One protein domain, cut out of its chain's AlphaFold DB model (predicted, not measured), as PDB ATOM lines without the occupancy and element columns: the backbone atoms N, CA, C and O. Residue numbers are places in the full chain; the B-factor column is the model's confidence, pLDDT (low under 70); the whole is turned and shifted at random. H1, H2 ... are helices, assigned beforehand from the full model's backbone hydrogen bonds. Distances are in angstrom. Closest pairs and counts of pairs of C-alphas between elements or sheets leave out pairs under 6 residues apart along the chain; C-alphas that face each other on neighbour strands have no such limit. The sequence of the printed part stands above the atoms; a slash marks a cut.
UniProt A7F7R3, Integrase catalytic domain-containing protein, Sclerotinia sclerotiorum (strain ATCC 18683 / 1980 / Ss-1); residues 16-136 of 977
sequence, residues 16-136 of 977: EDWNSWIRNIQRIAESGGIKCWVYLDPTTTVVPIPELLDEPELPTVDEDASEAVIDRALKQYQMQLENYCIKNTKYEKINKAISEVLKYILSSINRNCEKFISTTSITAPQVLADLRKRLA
ATOM      1  N   GLU A  16     -45.594  27.045  32.323       71.62
ATOM      2  CA  GLU A  16     -44.615  28.141  32.263       71.62
ATOM      3  C   GLU A  16     -43.708  28.161  33.504       71.62
ATOM      4  O   GLU A  16     -42.513  28.452  33.408       71.62
ATOM      5  N   ASP A  17     -44.247  27.743  34.653       80.12
ATOM      6  CA  ASP A  17     -43.526  27.678  35.926       80.12
ATOM      7  C   ASP A  17     -42.520  26.515  35.974       80.12
ATOM      8  O   ASP A  17     -41.606  26.520  36.803       80.12
ATOM      9  N   TRP A  18     -42.662  25.522  35.082       82.62
ATOM     10  CA  TRP A  18     -41.934  24.249  35.129       82.62
ATOM     11  C   TRP A  18     -40.418  24.425  35.218       82.62
ATOM     12  O   TRP A  18     -39.780  23.848  36.095       82.62
ATOM     13  N   ASN A  19     -39.831  25.241  34.338       77.19
ATOM     14  CA  ASN A  19     -38.374  25.380  34.235       77.19
ATOM     15  C   ASN A  19     -37.763  26.069  35.463       77.19
ATOM     16  O   ASN A  19     -36.696  25.674  35.933       77.19
ATOM     17  N   SER A  20     -38.434  27.092  35.989       76.94
ATOM     18  CA  SER A  20     -37.995  27.795  37.196       76.94
ATOM     19  C   SER A  20     -38.179  26.918  38.436       76.94
ATOM     20  O   SER A  20     -37.298  26.856  39.293       76.94
ATOM     21  N   TRP A  21     -39.291  26.183  38.498       86.88
ATOM     22  CA  TRP A  21     -39.627  25.284  39.596       86.88
ATOM     23  C   TRP A  21     -38.689  24.072  39.674       86.88
ATOM     24  O   TRP A  21     -38.110  23.816  40.732       86.88
ATOM     25  N   ILE A  22     -38.446  23.375  38.557       84.19
ATOM     26  CA  ILE A  22     -37.580  22.185  38.526       84.19
ATOM     27  C   ILE A  22     -36.117  22.529  38.841       84.19
ATOM     28  O   ILE A  22     -35.464  21.799  39.582       84.19
ATOM     29  N   ARG A  23     -35.620  23.689  38.379       80.75
ATOM     30  CA  ARG A  23     -34.282  24.196  38.738       80.75
ATOM     31  C   ARG A  23     -34.156  24.480  40.231       80.75
ATOM     32  O   ARG A  23     -33.087  24.281  40.804       80.75
ATOM     33  N   ASN A  24     -35.225  24.949  40.869       83.31
ATOM     34  CA  ASN A  24     -35.205  25.190  42.305       83.31
ATOM     35  C   ASN A  24     -35.185  23.881  43.102       83.31
ATOM     36  O   ASN A  24     -34.433  23.765  44.065       83.31
ATOM     37  N   ILE A  25     -35.938  22.869  42.663       85.88
ATOM     38  CA  ILE A  25     -35.881  21.524  43.255       85.88
ATOM     39  C   ILE A  25     -34.484  20.926  43.088       85.88
ATOM     40  O   ILE A  25     -33.946  20.390  44.056       85.88
ATOM     41  N   GLN A  26     -33.867  21.078  41.913       84.06
ATOM     42  CA  GLN A  26     -32.489  20.649  41.676       84.06
ATOM     43  C   GLN A  26     -31.516  21.306  42.659       84.06
ATOM     44  O   GLN A  26     -30.741  20.613  43.313       84.06
ATOM     45  N   ARG A  27     -31.606  22.628  42.852       81.56
ATOM     46  CA  ARG A  27     -30.782  23.340  43.841       81.56
ATOM     47  C   ARG A  27     -30.994  22.815  45.257       81.56
ATOM     48  O   ARG A  27     -30.018  22.595  45.966       81.56
ATOM     49  N   ILE A  28     -32.237  22.576  45.671       82.56
ATOM     50  CA  ILE A  28     -32.538  22.030  47.004       82.56
ATOM     51  C   ILE A  28     -31.915  20.634  47.156       82.56
ATOM     52  O   ILE A  28     -31.217  20.384  48.137       82.56
ATOM     53  N   ALA A  29     -32.075  19.773  46.150       81.69
ATOM     54  CA  ALA A  29     -31.515  18.422  46.120       81.69
ATOM     55  C   ALA A  29     -29.970  18.378  46.067       81.69
ATOM     56  O   ALA A  29     -29.372  17.367  46.444       81.69
ATOM     57  N   GLU A  30     -29.318  19.453  45.612       80.50
ATOM     58  CA  GLU A  30     -27.856  19.593  45.546       80.50
ATOM     59  C   GLU A  30     -27.253  20.354  46.745       80.50
ATOM     60  O   GLU A  30     -26.090  20.136  47.088       80.50
ATOM     61  N   SER A  31     -28.031  21.223  47.400       70.81
ATOM     62  CA  SER A  31     -27.587  22.102  48.500       70.81
ATOM     63  C   SER A  31     -27.492  21.408  49.867       70.81
ATOM     64  O   SER A  31     -26.720  21.829  50.728       70.81
ATOM     65  N   GLY A  32     -28.238  20.319  50.071       60.34
ATOM     66  CA  GLY A  32     -28.408  19.641  51.359       60.34
ATOM     67  C   GLY A  32     -27.270  18.706  51.780       60.34
ATOM     68  O   GLY A  32     -27.557  17.607  52.237       60.34
ATOM     69  N   GLY A  33     -25.993  19.064  51.585       62.72
ATOM     70  CA  GLY A  33     -24.806  18.281  52.002       62.72
ATOM     71  C   GLY A  33     -24.637  16.880  51.373       62.72
ATOM     72  O   GLY A  33     -23.542  16.322  51.385       62.72
ATOM     73  N   ILE A  34     -25.698  16.321  50.796       71.50
ATOM     74  CA  ILE A  34     -25.823  15.019  50.154       71.50
ATOM     75  C   ILE A  34     -26.496  15.288  48.808       71.50
ATOM     76  O   ILE A  34     -27.662  15.671  48.753       71.50
ATOM     77  N   LYS A  35     -25.753  15.105  47.714       78.12
ATOM     78  CA  LYS A  35     -26.243  15.346  46.351       78.12
ATOM     79  C   LYS A  35     -27.214  14.236  45.940       78.12
ATOM     80  O   LYS A  35     -26.787  13.212  45.414       78.12
ATOM     81  N   CYS A  36     -28.505  14.421  46.211       79.44
ATOM     82  CA  CYS A  36     -29.534  13.403  45.967       79.44
ATOM     83  C   CYS A  36     -30.280  13.569  44.630       79.44
ATOM     84  O   CYS A  36     -31.073  12.700  44.278       79.44
ATOM     85  N   TRP A  37     -29.990  14.624  43.851       82.75
ATOM     86  CA  TRP A  37     -30.623  14.880  42.545       82.75
ATOM     87  C   TRP A  37     -30.520  13.703  41.565       82.75
ATOM     88  O   TRP A  37     -31.470  13.428  40.844       82.75
ATOM     89  N   VAL A  38     -29.419  12.944  41.600       76.31
ATOM     90  CA  VAL A  38     -29.198  11.761  40.742       76.31
ATOM     91  C   VAL A  38     -30.308  10.707  40.888       76.31
ATOM     92  O   VAL A  38     -30.607   9.999  39.935       76.31
ATOM     93  N   TYR A  39     -30.957  10.631  42.055       73.88
ATOM     94  CA  TYR A  39     -32.062   9.703  42.326       73.88
ATOM     95  C   TYR A  39     -33.447  10.300  42.029       73.88
ATOM     96  O   TYR A  39     -34.453   9.602  42.107       73.88
ATOM     97  N   LEU A  40     -33.510  11.601  41.735       74.50
ATOM     98  CA  LEU A  40     -34.739  12.378  41.562       74.50
ATOM     99  C   LEU A  40     -34.922  12.890  40.131       74.50
ATOM    100  O   LEU A  40     -36.025  13.308  39.786       74.50
ATOM    101  N   ASP A  41     -33.859  12.888  39.322       75.81
ATOM    102  CA  ASP A  41     -33.844  13.487  37.994       75.81
ATOM    103  C   ASP A  41     -34.841  12.786  37.051       75.81
ATOM    104  O   ASP A  41     -34.607  11.649  36.621       75.81
ATOM    105  N   PRO A  42     -35.933  13.470  36.661       65.75
ATOM    106  CA  PRO A  42     -36.972  12.880  35.835       65.75
ATOM    107  C   PRO A  42     -36.581  12.821  34.347       65.75
ATOM    108  O   PRO A  42     -37.424  12.471  33.524       65.75
ATOM    109  N   THR A  43     -35.382  13.288  33.954       62.97
ATOM    110  CA  THR A  43     -34.840  13.218  32.574       62.97
ATOM    111  C   THR A  43     -34.095  11.918  32.299       62.97
ATOM    112  O   THR A  43     -33.850  11.591  31.139       62.97
ATOM    113  N   THR A  44     -33.761  11.175  33.349       60.78
ATOM    114  CA  THR A  44     -32.935   9.979  33.256       60.78
ATOM    115  C   THR A  44     -33.681   8.865  32.519       60.78
ATOM    116  O   THR A  44     -34.759   8.447  32.928       60.78
ATOM    117  N   THR A  45     -33.099   8.362  31.429       45.84
ATOM    118  CA  THR A  45     -33.625   7.236  30.629       45.84
ATOM    119  C   THR A  45     -33.227   5.864  31.178       45.84
ATOM    120  O   THR A  45     -33.572   4.838  30.597       45.84
ATOM    121  N   VAL A  46     -32.468   5.832  32.274       42.97
ATOM    122  CA  VAL A  46     -32.050   4.602  32.946       42.97
ATOM    123  C   VAL A  46     -33.241   4.086  33.750       42.97
ATOM    124  O   VAL A  46     -33.600   4.654  34.778       42.97
ATOM    125  N   VAL A  47     -33.883   3.040  33.229       38.47
ATOM    126  CA  VAL A  47     -34.844   2.214  33.964       38.47
ATOM    127  C   VAL A  47     -34.133   0.901  34.322       38.47
ATOM    128  O   VAL A  47     -33.597   0.261  33.415       38.47
ATOM    129  N   PRO A  48     -34.120   0.498  35.604       48.03
ATOM    130  CA  PRO A  48     -34.778   1.177  36.712       48.03
ATOM    131  C   PRO A  48     -34.013   2.444  37.121       48.03
ATOM    132  O   PRO A  48     -32.785   2.493  37.038       48.03
ATOM    133  N   ILE A  49     -34.759   3.469  37.562       46.16
ATOM    134  CA  ILE A  49     -34.217   4.524  38.437       46.16
ATOM    135  C   ILE A  49     -33.397   3.761  39.477       46.16
ATOM    136  O   ILE A  49     -33.983   2.817  40.014       46.16
ATOM    137  N   PRO A  50     -32.101   4.072  39.699       47.56
ATOM    138  CA  PRO A  50     -31.235   3.252  40.540       47.56
ATOM    139  C   PRO A  50     -32.022   2.872  41.783       47.56
ATOM    140  O   PRO A  50     -32.523   3.796  42.437       47.56
ATOM    141  N   GLU A  51     -32.247   1.567  41.997       50.03
ATOM    142  CA  GLU A  51     -33.034   1.070  43.127       50.03
ATOM    143  C   GLU A  51     -32.653   1.910  44.335       50.03
ATOM    144  O   GLU A  51     -31.461   2.149  44.573       50.03
ATOM    145  N   LEU A  52     -33.673   2.491  44.981       53.53
ATOM    146  CA  LEU A  52     -33.536   3.174  46.260       53.53
ATOM    147  C   LEU A  52     -32.555   2.316  47.055       53.53
ATOM    148  O   LEU A  52     -32.932   1.186  47.327       53.53
ATOM    149  N   LEU A  53     -31.315   2.796  47.254       56.38
ATOM    150  CA  LEU A  53     -30.180   2.044  47.819       56.38
ATOM    151  C   LEU A  53     -30.677   0.817  48.584       56.38
ATOM    152  O   LEU A  53     -31.296   1.049  49.614       56.38
ATOM    153  N   ASP A  54     -30.490  -0.411  48.081       60.88
ATOM    154  CA  ASP A  54     -31.064  -1.594  48.739       60.88
ATOM    155  C   ASP A  54     -30.825  -1.508  50.242       60.88
ATOM    156  O   ASP A  54     -29.698  -1.204  50.668       60.88
ATOM    157  N   GLU A  55     -31.898  -1.679  51.025       72.56
ATOM    158  CA  GLU A  55     -31.796  -1.642  52.478       72.56
ATOM    159  C   GLU A  55     -30.681  -2.616  52.860       72.56
ATOM    160  O   GLU A  55     -30.755  -3.795  52.504       72.56
ATOM    161  N   PRO A  56     -29.581  -2.127  53.463       77.56
ATOM    162  CA  PRO A  56     -28.440  -2.985  53.694       77.56
ATOM    163  C   PRO A  56     -28.889  -4.145  54.581       77.56
ATOM    164  O   PRO A  56     -29.622  -3.945  55.544       77.56
ATOM    165  N   GLU A  57     -28.475  -5.361  54.246       76.44
ATOM    166  CA  GLU A  57     -28.828  -6.545  55.026       76.44
ATOM    167  C   GLU A  57     -27.855  -6.711  56.194       76.44
ATOM    168  O   GLU A  57     -26.639  -6.534  56.044       76.44
ATOM    169  N   LEU A  58     -28.390  -7.049  57.371       78.81
ATOM    170  CA  LEU A  58     -27.568  -7.337  58.541       78.81
ATOM    171  C   LEU A  58     -26.681  -8.557  58.230       78.81
ATOM    172  O   LEU A  58     -27.213  -9.584  57.804       78.81
ATOM    173  N   PRO A  59     -25.354  -8.494  58.441       79.06
ATOM    174  CA  PRO A  59     -24.515  -9.670  58.260       79.06
ATOM    175  C   PRO A  59     -24.966 -10.788  59.206       79.06
ATOM    176  O   PRO A  59     -25.379 -10.528  60.336       79.06
ATOM    177  N   THR A  60     -24.880 -12.033  58.750       71.12
ATOM    178  CA  THR A  60     -25.219 -13.233  59.526       71.12
ATOM    179  C   THR A  60     -23.945 -13.951  59.960       71.12
ATOM    180  O   THR A  60     -22.975 -14.007  59.203       71.12
ATOM    181  N   VAL A  61     -23.933 -14.503  61.175       63.97
ATOM    182  CA  VAL A  61     -22.832 -15.348  61.658       63.97
ATOM    183  C   VAL A  61     -23.133 -16.794  61.274       63.97
ATOM    184  O   VAL A  61     -24.251 -17.257  61.476       63.97
ATOM    185  N   ASP A  62     -22.150 -17.492  60.711       64.25
ATOM    186  CA  ASP A  62     -22.240 -18.929  60.447       64.25
ATOM    187  C   ASP A  62     -22.073 -19.691  61.776       64.25
ATOM    188  O   ASP A  62     -20.990 -19.678  62.369       64.25
ATOM    189  N   GLU A  63     -23.162 -20.265  62.295       59.19
ATOM    190  CA  GLU A  63     -23.217 -20.898  63.624       59.19
ATOM    191  C   GLU A  63     -22.458 -22.242  63.687       59.19
ATOM    192  O   GLU A  63     -22.152 -22.718  64.780       59.19
ATOM    193  N   ASP A  64     -22.072 -22.813  62.537       58.88
ATOM    194  CA  ASP A  64     -21.451 -24.143  62.421       58.88
ATOM    195  C   ASP A  64     -19.901 -24.120  62.355       58.88
ATOM    196  O   ASP A  64     -19.249 -25.136  62.084       58.88
ATOM    197  N   ALA A  65     -19.260 -22.970  62.600       57.72
ATOM    198  CA  ALA A  65     -17.806 -22.817  62.486       57.72
ATOM    199  C   ALA A  65     -17.026 -23.393  63.693       57.72
ATOM    200  O   ALA A  65     -17.291 -23.074  64.850       57.72
ATOM    201  N   SER A  66     -15.991 -24.205  63.427       59.59
ATOM    202  CA  SER A  66     -15.143 -24.814  64.471       59.59
ATOM    203  C   SER A  66     -14.343 -23.784  65.287       59.59
ATOM    204  O   SER A  66     -13.964 -22.734  64.775       59.59
ATOM    205  N   GLU A  67     -14.018 -24.109  66.547       57.97
ATOM    206  CA  GLU A  67     -13.428 -23.209  67.564       57.97
ATOM    207  C   GLU A  67     -12.141 -22.472  67.118       57.97
ATOM    208  O   GLU A  67     -11.889 -21.339  67.525       57.97
ATOM    209  N   ALA A  68     -11.363 -23.058  66.197       57.44
ATOM    210  CA  ALA A  68     -10.164 -22.448  65.606       57.44
ATOM    211  C   ALA A  68     -10.453 -21.444  64.462       57.44
ATOM    212  O   ALA A  68      -9.579 -20.663  64.077       57.44
ATOM    213  N   VAL A  69     -11.666 -21.461  63.904       61.19
ATOM    214  CA  VAL A  69     -12.155 -20.571  62.836       61.19
ATOM    215  C   VAL A  69     -12.969 -19.404  63.413       61.19
ATOM    216  O   VAL A  69     -13.042 -18.353  62.777       61.19
ATOM    217  N   ILE A  70     -13.486 -19.535  64.644       63.16
ATOM    218  CA  ILE A  70     -14.326 -18.534  65.327       63.16
ATOM    219  C   ILE A  70     -13.645 -17.158  65.426       63.16
ATOM    220  O   ILE A  70     -14.276 -16.160  65.096       63.16
ATOM    221  N   ASP A  71     -12.359 -17.059  65.793       65.56
ATOM    222  CA  ASP A  71     -11.684 -15.746  65.916       65.56
ATOM    223  C   ASP A  71     -11.521 -15.033  64.555       65.56
ATOM    224  O   ASP A  71     -11.602 -13.805  64.453       65.56
ATOM    225  N   ARG A  72     -11.339 -15.802  63.472       66.69
ATOM    226  CA  ARG A  72     -11.243 -15.263  62.106       66.69
ATOM    227  C   ARG A  72     -12.630 -14.897  61.559       66.69
ATOM    228  O   ARG A  72     -12.766 -13.844  60.939       66.69
ATOM    229  N   ALA A  73     -13.646 -15.712  61.845       67.44
ATOM    230  CA  ALA A  73     -15.042 -15.452  61.505       67.44
ATOM    231  C   ALA A  73     -15.604 -14.233  62.259       67.44
ATOM    232  O   ALA A  73     -16.251 -13.391  61.646       67.44
ATOM    233  N   LEU A  74     -15.275 -14.061  63.546       71.12
ATOM    234  CA  LEU A  74     -15.644 -12.889  64.350       71.12
ATOM    235  C   LEU A  74     -15.023 -11.602  63.805       71.12
ATOM    236  O   LEU A  74     -15.719 -10.597  63.685       71.12
ATOM    237  N   LYS A  75     -13.740 -11.622  63.421       73.94
ATOM    238  CA  LYS A  75     -13.089 -10.468  62.772       73.94
ATOM    239  C   LYS A  75     -13.725 -10.135  61.421       73.94
ATOM    240  O   LYS A  75     -13.934  -8.965  61.114       73.94
ATOM    241  N   GLN A  76     -14.060 -11.150  60.622       76.88
ATOM    242  CA  GLN A  76     -14.730 -10.963  59.334       76.88
ATOM    243  C   GLN A  76     -16.155 -10.413  59.507       76.88
ATOM    244  O   GLN A  76     -16.530  -9.479  58.800       76.88
ATOM    245  N   TYR A  77     -16.901 -10.914  60.491       79.00
ATOM    246  CA  TYR A  77     -18.223 -10.417  60.864       79.00
ATOM    247  C   TYR A  77     -18.170  -8.976  61.385       79.00
ATOM    248  O   TYR A  77     -18.958  -8.147  60.946       79.00
ATOM    249  N   GLN A  78     -17.209  -8.630  62.249       78.06
ATOM    250  CA  GLN A  78     -17.009  -7.253  62.722       78.06
ATOM    251  C   GLN A  78     -16.734  -6.289  61.561       78.06
ATOM    252  O   GLN A  78     -17.331  -5.217  61.502       78.06
ATOM    253  N   MET A  79     -15.901  -6.692  60.599       79.50
ATOM    254  CA  MET A  79     -15.624  -5.899  59.398       79.50
ATOM    255  C   MET A  79     -16.859  -5.769  58.488       79.50
ATOM    256  O   MET A  79     -17.102  -4.715  57.899       79.50
ATOM    257  N   GLN A  80     -17.667  -6.825  58.365       80.00
ATOM    258  CA  GLN A  80     -18.937  -6.782  57.635       80.00
ATOM    259  C   GLN A  80     -19.978  -5.903  58.343       80.00
ATOM    260  O   GLN A  80     -20.680  -5.151  57.671       80.00
ATOM    261  N   LEU A  81     -20.036  -5.935  59.676       81.56
ATOM    262  CA  LEU A  81     -20.927  -5.118  60.496       81.56
ATOM    263  C   LEU A  81     -20.548  -3.636  60.429       81.56
ATOM    264  O   LEU A  81     -21.417  -2.782  60.302       81.56
ATOM    265  N   GLU A  82     -19.255  -3.316  60.445       80.50
ATOM    266  CA  GLU A  82     -18.774  -1.945  60.260       80.50
ATOM    267  C   GLU A  82     -19.127  -1.418  58.858       80.50
ATOM    268  O   GLU A  82     -19.680  -0.324  58.718       80.50
ATOM    269  N   ASN A  83     -18.928  -2.238  57.818       81.44
ATOM    270  CA  ASN A  83     -19.364  -1.922  56.456       81.44
ATOM    271  C   ASN A  83     -20.889  -1.752  56.347       81.44
ATOM    272  O   ASN A  83     -21.351  -0.845  55.652       81.44
ATOM    273  N   TYR A  84     -21.669  -2.590  57.035       83.88
ATOM    274  CA  TYR A  84     -23.121  -2.460  57.145       83.88
ATOM    275  C   TYR A  84     -23.507  -1.128  57.796       83.88
ATOM    276  O   TYR A  84     -24.273  -0.370  57.210       83.88
ATOM    277  N   CYS A  85     -22.921  -0.778  58.944       78.56
ATOM    278  CA  CYS A  85     -23.199   0.475  59.650       78.56
ATOM    279  C   CYS A  85     -22.911   1.705  58.775       78.56
ATOM    280  O   CYS A  85     -23.704   2.651  58.747       78.56
ATOM    281  N   ILE A  86     -21.809   1.686  58.016       79.94
ATOM    282  CA  ILE A  86     -21.453   2.756  57.073       79.94
ATOM    283  C   ILE A  86     -22.489   2.850  55.942       79.94
ATOM    284  O   ILE A  86     -22.958   3.950  55.623       79.94
ATOM    285  N   LYS A  87     -22.872   1.712  55.350       78.25
ATOM    286  CA  LYS A  87     -23.884   1.650  54.286       78.25
ATOM    287  C   LYS A  87     -25.262   2.096  54.784       78.25
ATOM    288  O   LYS A  87     -25.877   2.931  54.127       78.25
ATOM    289  N   ASN A  88     -25.692   1.644  55.962       80.31
ATOM    290  CA  ASN A  88     -26.978   2.005  56.562       80.31
ATOM    291  C   ASN A  88     -27.046   3.496  56.908       80.31
ATOM    292  O   ASN A  88     -27.992   4.186  56.547       80.31
ATOM    293  N   THR A  89     -25.974   4.048  57.484       79.44
ATOM    294  CA  THR A  89     -25.897   5.493  57.756       79.44
ATOM    295  C   THR A  89     -26.009   6.316  56.467       79.44
ATOM    296  O   THR A  89     -26.596   7.400  56.462       79.44
ATOM    297  N   LYS A  90     -25.431   5.836  55.358       78.75
ATOM    298  CA  LYS A  90     -25.536   6.488  54.044       78.75
ATOM    299  C   LYS A  90     -26.950   6.356  53.458       78.75
ATOM    300  O   LYS A  90     -27.467   7.352  52.950       78.75
ATOM    301  N   TYR A  91     -27.560   5.176  53.569       80.69
ATOM    302  CA  TYR A  91     -28.941   4.885  53.171       80.69
ATOM    303  C   TYR A  91     -29.944   5.807  53.880       80.69
ATOM    304  O   TYR A  91     -30.659   6.566  53.223       80.69
ATOM    305  N   GLU A  92     -29.913   5.854  55.214       79.00
ATOM    306  CA  GLU A  92     -30.798   6.698  56.028       79.00
ATOM    307  C   GLU A  92     -30.662   8.188  55.688       79.00
ATOM    308  O   GLU A  92     -31.652   8.910  55.557       79.00
ATOM    309  N   LYS A  93     -29.422   8.657  55.498       81.44
ATOM    310  CA  LYS A  93     -29.123  10.047  55.132       81.44
ATOM    311  C   LYS A  93     -29.704  10.434  53.770       81.44
ATOM    312  O   LYS A  93     -30.273  11.518  53.644       81.44
ATOM    313  N   ILE A  94     -29.580   9.564  52.768       79.06
ATOM    314  CA  ILE A  94     -30.118   9.801  51.421       79.06
ATOM    315  C   ILE A  94     -31.651   9.747  51.433       79.06
ATOM    316  O   ILE A  94     -32.286  10.655  50.896       79.06
ATOM    317  N   ASN A  95     -32.255   8.776  52.121       78.12
ATOM    318  CA  ASN A  95     -33.714   8.678  52.246       78.12
ATOM    319  C   ASN A  95     -34.331   9.863  52.989       78.12
ATOM    320  O   ASN A  95     -35.400  10.355  52.612       78.12
ATOM    321  N   LYS A  96     -33.642  10.374  54.012       82.38
ATOM    322  CA  LYS A  96     -34.051  11.596  54.703       82.38
ATOM    323  C   LYS A  96     -34.029  12.802  53.761       82.38
ATOM    324  O   LYS A  96     -35.015  13.535  53.715       82.38
ATOM    325  N   ALA A  97     -32.963  12.969  52.974       81.50
ATOM    326  CA  ALA A  97     -32.855  14.052  51.995       81.50
ATOM    327  C   ALA A  97     -33.948  13.965  50.911       81.50
ATOM    328  O   ALA A  97     -34.626  14.954  50.634       81.50
ATOM    329  N   ILE A  98     -34.204  12.771  50.364       80.94
ATOM    330  CA  ILE A  98     -35.282  12.531  49.388       80.94
ATOM    331  C   ILE A  98     -36.659  12.853  49.990       80.94
ATOM    332  O   ILE A  98     -37.488  13.491  49.340       80.94
ATOM    333  N   SER A  99     -36.900  12.475  51.249       80.62
ATOM    334  CA  SER A  99     -38.157  12.766  51.954       80.62
ATOM    335  C   SER A  99     -38.364  14.264  52.204       80.62
ATOM    336  O   SER A  99     -39.491  14.758  52.149       80.62
ATOM    337  N   GLU A 100     -37.293  15.010  52.481       83.50
ATOM    338  CA  GLU A 100     -37.340  16.470  52.614       83.50
ATOM    339  C   GLU A 100     -37.660  17.144  51.272       83.50
ATOM    340  O   GLU A 100     -38.516  18.032  51.222       83.50
ATOM    341  N   VAL A 101     -37.072  16.658  50.173       84.31
ATOM    342  CA  VAL A 101     -37.401  17.127  48.820       84.31
ATOM    343  C   VAL A 101     -38.853  16.798  48.454       84.31
ATOM    344  O   VAL A 101     -39.551  17.663  47.927       84.31
ATOM    345  N   LEU A 102     -39.368  15.614  48.806       84.44
ATOM    346  CA  LEU A 102     -40.778  15.257  48.595       84.44
ATOM    347  C   LEU A 102     -41.733  16.218  49.316       84.44
ATOM    348  O   LEU A 102     -42.692  16.708  48.720       84.44
ATOM    349  N   LYS A 103     -41.456  16.539  50.587       84.81
ATOM    350  CA  LYS A 103     -42.240  17.524  51.354       84.81
ATOM    351  C   LYS A 103     -42.206  18.902  50.694       84.81
ATOM    352  O   LYS A 103     -43.217  19.610  50.677       84.81
ATOM    353  N   TYR A 104     -41.060  19.291  50.137       87.06
ATOM    354  CA  TYR A 104     -40.951  20.535  49.387       87.06
ATOM    355  C   TYR A 104     -41.797  20.500  48.109       87.06
ATOM    356  O   TYR A 104     -42.586  21.417  47.893       87.06
ATOM    357  N   ILE A 105     -41.700  19.436  47.306       86.31
ATOM    358  CA  ILE A 105     -42.478  19.248  46.071       86.31
ATOM    359  C   ILE A 105     -43.976  19.349  46.365       86.31
ATOM    360  O   ILE A 105     -44.639  20.215  45.806       86.31
ATOM    361  N   LEU A 106     -44.492  18.551  47.306       83.62
ATOM    362  CA  LEU A 106     -45.921  18.528  47.643       83.62
ATOM    363  C   LEU A 106     -46.429  19.868  48.183       83.62
ATOM    364  O   LEU A 106     -47.566  20.252  47.944       83.62
ATOM    365  N   SER A 107     -45.580  20.617  48.885       85.38
ATOM    366  CA  SER A 107     -45.957  21.935  49.396       85.38
ATOM    367  C   SER A 107     -45.713  23.079  48.397       85.38
ATOM    368  O   SER A 107     -46.036  24.227  48.714       85.38
ATOM    369  N   SER A 108     -45.119  22.804  47.230       87.94
ATOM    370  CA  SER A 108     -44.784  23.773  46.170       87.94
ATOM    371  C   SER A 108     -45.538  23.525  44.858       87.94
ATOM    372  O   SER A 108     -45.185  24.096  43.829       87.94
ATOM    373  N   ILE A 109     -46.599  22.719  44.887       87.19
ATOM    374  CA  ILE A 109     -47.524  22.493  43.769       87.19
ATOM    375  C   ILE A 109     -48.898  23.094  44.081       87.19
ATOM    376  O   ILE A 109     -49.354  23.095  45.222       87.19
ATOM    377  N   ASN A 110     -49.570  23.633  43.064       85.50
ATOM    378  CA  ASN A 110     -50.948  24.101  43.186       85.50
ATOM    379  C   ASN A 110     -51.924  22.909  43.294       85.50
ATOM    380  O   ASN A 110     -51.707  21.863  42.681       85.50
ATOM    381  N   ARG A 111     -53.061  23.095  43.978       79.62
ATOM    382  CA  ARG A 111     -54.144  22.100  44.118       79.62
ATOM    383  C   ARG A 111     -54.658  21.539  42.782       79.62
ATOM    384  O   ARG A 111     -55.165  20.424  42.719       79.62
ATOM    385  N   ASN A 112     -54.547  22.300  41.693       77.12
ATOM    386  CA  ASN A 112     -54.887  21.807  40.357       77.12
ATOM    387  C   ASN A 112     -53.845  20.827  39.797       77.12
ATOM    388  O   ASN A 112     -54.224  19.894  39.093       77.12
ATOM    389  N   CYS A 113     -52.567  21.007  40.133       77.88
ATOM    390  CA  CYS A 113     -51.470  20.133  39.721       77.88
ATOM    391  C   CYS A 113     -51.435  18.824  40.524       77.88
ATOM    392  O   CYS A 113     -51.013  17.806  39.984       77.88
ATOM    393  N   GLU A 114     -51.946  18.817  41.763       77.12
ATOM    394  CA  GLU A 114     -52.118  17.590  42.567       77.12
ATOM    395  C   GLU A 114     -52.944  16.523  41.832       77.12
ATOM    396  O   GLU A 114     -52.673  15.334  41.958       77.12
ATOM    397  N   LYS A 115     -53.907  16.935  40.993       79.12
ATOM    398  CA  LYS A 115     -54.749  16.023  40.194       79.12
ATOM    399  C   LYS A 115     -53.972  15.241  39.132       79.12
ATOM    400  O   LYS A 115     -54.506  14.279  38.585       79.12
ATOM    401  N   PHE A 116     -52.762  15.679  38.785       77.12
ATOM    402  CA  PHE A 116     -51.907  14.992  37.819       77.12
ATOM    403  C   PHE A 116     -51.041  13.906  38.457       77.12
ATOM    404  O   PHE A 116     -50.461  13.113  37.721       77.12
ATOM    405  N   ILE A 117     -50.978  13.849  39.790       79.56
ATOM    406  CA  ILE A 117     -50.259  12.816  40.535       79.56
ATOM    407  C   ILE A 117     -51.151  11.573  40.606       79.56
ATOM    408  O   ILE A 117     -52.312  11.663  41.013       79.56
ATOM    409  N   SER A 118     -50.639  10.412  40.190       70.25
ATOM    410  CA  SER A 118     -51.411   9.168  40.283       70.25
ATOM    411  C   SER A 118     -51.650   8.776  41.749       70.25
ATOM    412  O   SER A 118     -50.783   8.973  42.600       70.25
ATOM    413  N   THR A 119     -52.795   8.163  42.065       61.84
ATOM    414  CA  THR A 119     -53.089   7.634  43.417       61.84
ATOM    415  C   THR A 119     -52.131   6.520  43.858       61.84
ATOM    416  O   THR A 119     -52.091   6.176  45.035       61.84
ATOM    417  N   THR A 120     -51.355   5.972  42.923       58.41
ATOM    418  CA  THR A 120     -50.299   4.970  43.125       58.41
ATOM    419  C   THR A 120     -48.895   5.566  43.281       58.41
ATOM    420  O   THR A 120     -47.965   4.825  43.589       58.41
ATOM    421  N   SER A 121     -48.713   6.875  43.077       59.81
ATOM    422  CA  SER A 121     -47.404   7.537  43.136       59.81
ATOM    423  C   SER A 121     -47.052   7.880  44.585       59.81
ATOM    424  O   SER A 121     -47.535   8.869  45.132       59.81
ATOM    425  N   ILE A 122     -46.222   7.050  45.217       63.75
ATOM    426  CA  ILE A 122     -45.876   7.168  46.647       63.75
ATOM    427  C   ILE A 122     -44.510   7.855  46.836       63.75
ATOM    428  O   ILE A 122     -44.246   8.438  47.888       63.75
ATOM    429  N   THR A 123     -43.639   7.841  45.818       72.88
ATOM    430  CA  THR A 123     -42.247   8.313  45.930       72.88
ATOM    431  C   THR A 123     -41.970   9.596  45.136       72.88
ATOM    432  O   THR A 123     -42.604   9.883  44.120       72.88
ATOM    433  N   ALA A 124     -40.982  10.385  45.582       77.19
ATOM    434  CA  ALA A 124     -40.598  11.651  44.942       77.19
ATOM    435  C   ALA A 124     -40.265  11.547  43.439       77.19
ATOM    436  O   ALA A 124     -40.737  12.403  42.687       77.19
ATOM    437  N   PRO A 125     -39.540  10.515  42.961       76.12
ATOM    438  CA  PRO A 125     -39.268  10.357  41.533       76.12
ATOM    439  C   PRO A 125     -40.538  10.114  40.704       76.12
ATOM    440  O   PRO A 125     -40.678  10.667  39.615       76.12
ATOM    441  N   GLN A 126     -41.495   9.339  41.229       75.31
ATOM    442  CA  GLN A 126     -42.769   9.061  40.553       75.31
ATOM    443  C   GLN A 126     -43.626  10.324  40.436       75.31
ATOM    444  O   GLN A 126     -44.147  10.622  39.363       75.31
ATOM    445  N   VAL A 127     -43.706  11.114  41.512       80.38
ATOM    446  CA  VAL A 127     -44.414  12.405  41.512       80.38
ATOM    447  C   VAL A 127     -43.799  13.371  40.490       80.38
ATOM    448  O   VAL A 127     -44.526  14.022  39.740       80.38
ATOM    449  N   LEU A 128     -42.466  13.447  40.408       83.38
ATOM    450  CA  LEU A 128     -41.778  14.289  39.422       83.38
ATOM    451  C   LEU A 128     -42.006  13.814  37.980       83.38
ATOM    452  O   LEU A 128     -42.197  14.649  37.094       83.38
ATOM    453  N   ALA A 129     -42.025  12.502  37.738       80.06
ATOM    454  CA  ALA A 129     -42.305  11.930  36.423       80.06
ATOM    455  C   ALA A 129     -43.747  12.216  35.957       80.06
ATOM    456  O   ALA A 129     -43.955  12.634  34.813       80.06
ATOM    457  N   ASP A 130     -44.730  12.063  36.849       78.62
ATOM    458  CA  ASP A 130     -46.143  12.357  36.580       78.62
ATOM    459  C   ASP A 130     -46.362  13.837  36.236       78.62
ATOM    460  O   ASP A 130     -46.989  14.170  35.223       78.62
ATOM    461  N   LEU A 131     -45.790  14.737  37.045       82.56
ATOM    462  CA  LEU A 131     -45.879  16.179  36.818       82.56
ATOM    463  C   LEU A 131     -45.167  16.581  35.522       82.56
ATOM    464  O   LEU A 131     -45.726  17.344  34.734       82.56
ATOM    465  N   ARG A 132     -43.987  16.013  35.238       82.44
ATOM    466  CA  ARG A 132     -43.249  16.264  33.989       82.44
ATOM    467  C   ARG A 132     -44.076  15.902  32.770       82.44
ATOM    468  O   ARG A 132     -44.163  16.696  31.839       82.44
ATOM    469  N   LYS A 133     -44.703  14.725  32.774       80.12
ATOM    470  CA  LYS A 133     -45.493  14.232  31.639       80.12
ATOM    471  C   LYS A 133     -46.612  15.197  31.230       80.12
ATOM    472  O   LYS A 133     -47.036  15.177  30.078       80.12
ATOM    473  N   ARG A 134     -47.119  16.007  32.165       77.88
ATOM    474  CA  ARG A 134     -48.249  16.920  31.939       77.88
ATOM    475  C   ARG A 134     -47.861  18.393  31.858       77.88
ATOM    476  O   ARG A 134     -48.575  19.141  31.198       77.88
ATOM    477  N   LEU A 135     -46.791  18.809  32.534       79.12
ATOM    478  CA  LEU A 135     -46.461  20.223  32.746       79.12
ATOM    479  C   LEU A 135     -45.105  20.634  32.171       79.12
ATOM    480  O   LEU A 135     -44.879  21.829  32.012       79.12
ATOM    481  N   ALA A 136     -44.214  19.699  31.830       75.12
ATOM    482  CA  ALA A 136     -42.965  20.065  31.175       75.12
ATOM    483  C   ALA A 136     -43.239  20.557  29.742       75.12
ATOM    484  O   ALA A 136     -43.848  19.818  28.961       75.12
TER     485      ALA A 136
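Overview. This is residues 16 to 136 of the 977 residues of the protein "Integrase catalytic domain-containing protein" of Sclerotinia sclerotiorum (strain ATCC 18683 / 1980 / Ss-1) (UniProt A7F7R3). Long helix H2 makes the length of a rod; H1 and H4 pack near its last residues as a small head, with short H3 near H4. A long link, residues 32 to 66, runs from the head to H2's first residue. The printed part has 121 residues, four named helices, H1 to H4, and no named strand: all helix. It is only just loose, close to extended: radius of gyration of the C-alphas 20.2 A, spans 70 by 28 by 24 A.

Along the chain. H1, residues 16 to 31, begins at (-44.615, 28.141, 32.263). H2, residues 67 to 107, is 58.5 A long. H3 is residues 111 to 114. H4, residues 124 to 135, ends at (-46.461, 20.223, 32.746).

Arrangement. H1 and H2, a helical hairpin, touch; their closest C-alphas, Ala 29 and Val 101, are 6.6 A apart. H4 touches H2 with residue 124 alone, its C-alpha 5.1 A from that of Leu 102. O i to N i+4 pairs within hydrogen-bond range: H1 11 of 12, H2 35 of 37, H4 7 of 8; H3 is too short.

Size, cuts and confidence. The printed part has no cut; 32 residues have pLDDT under 70.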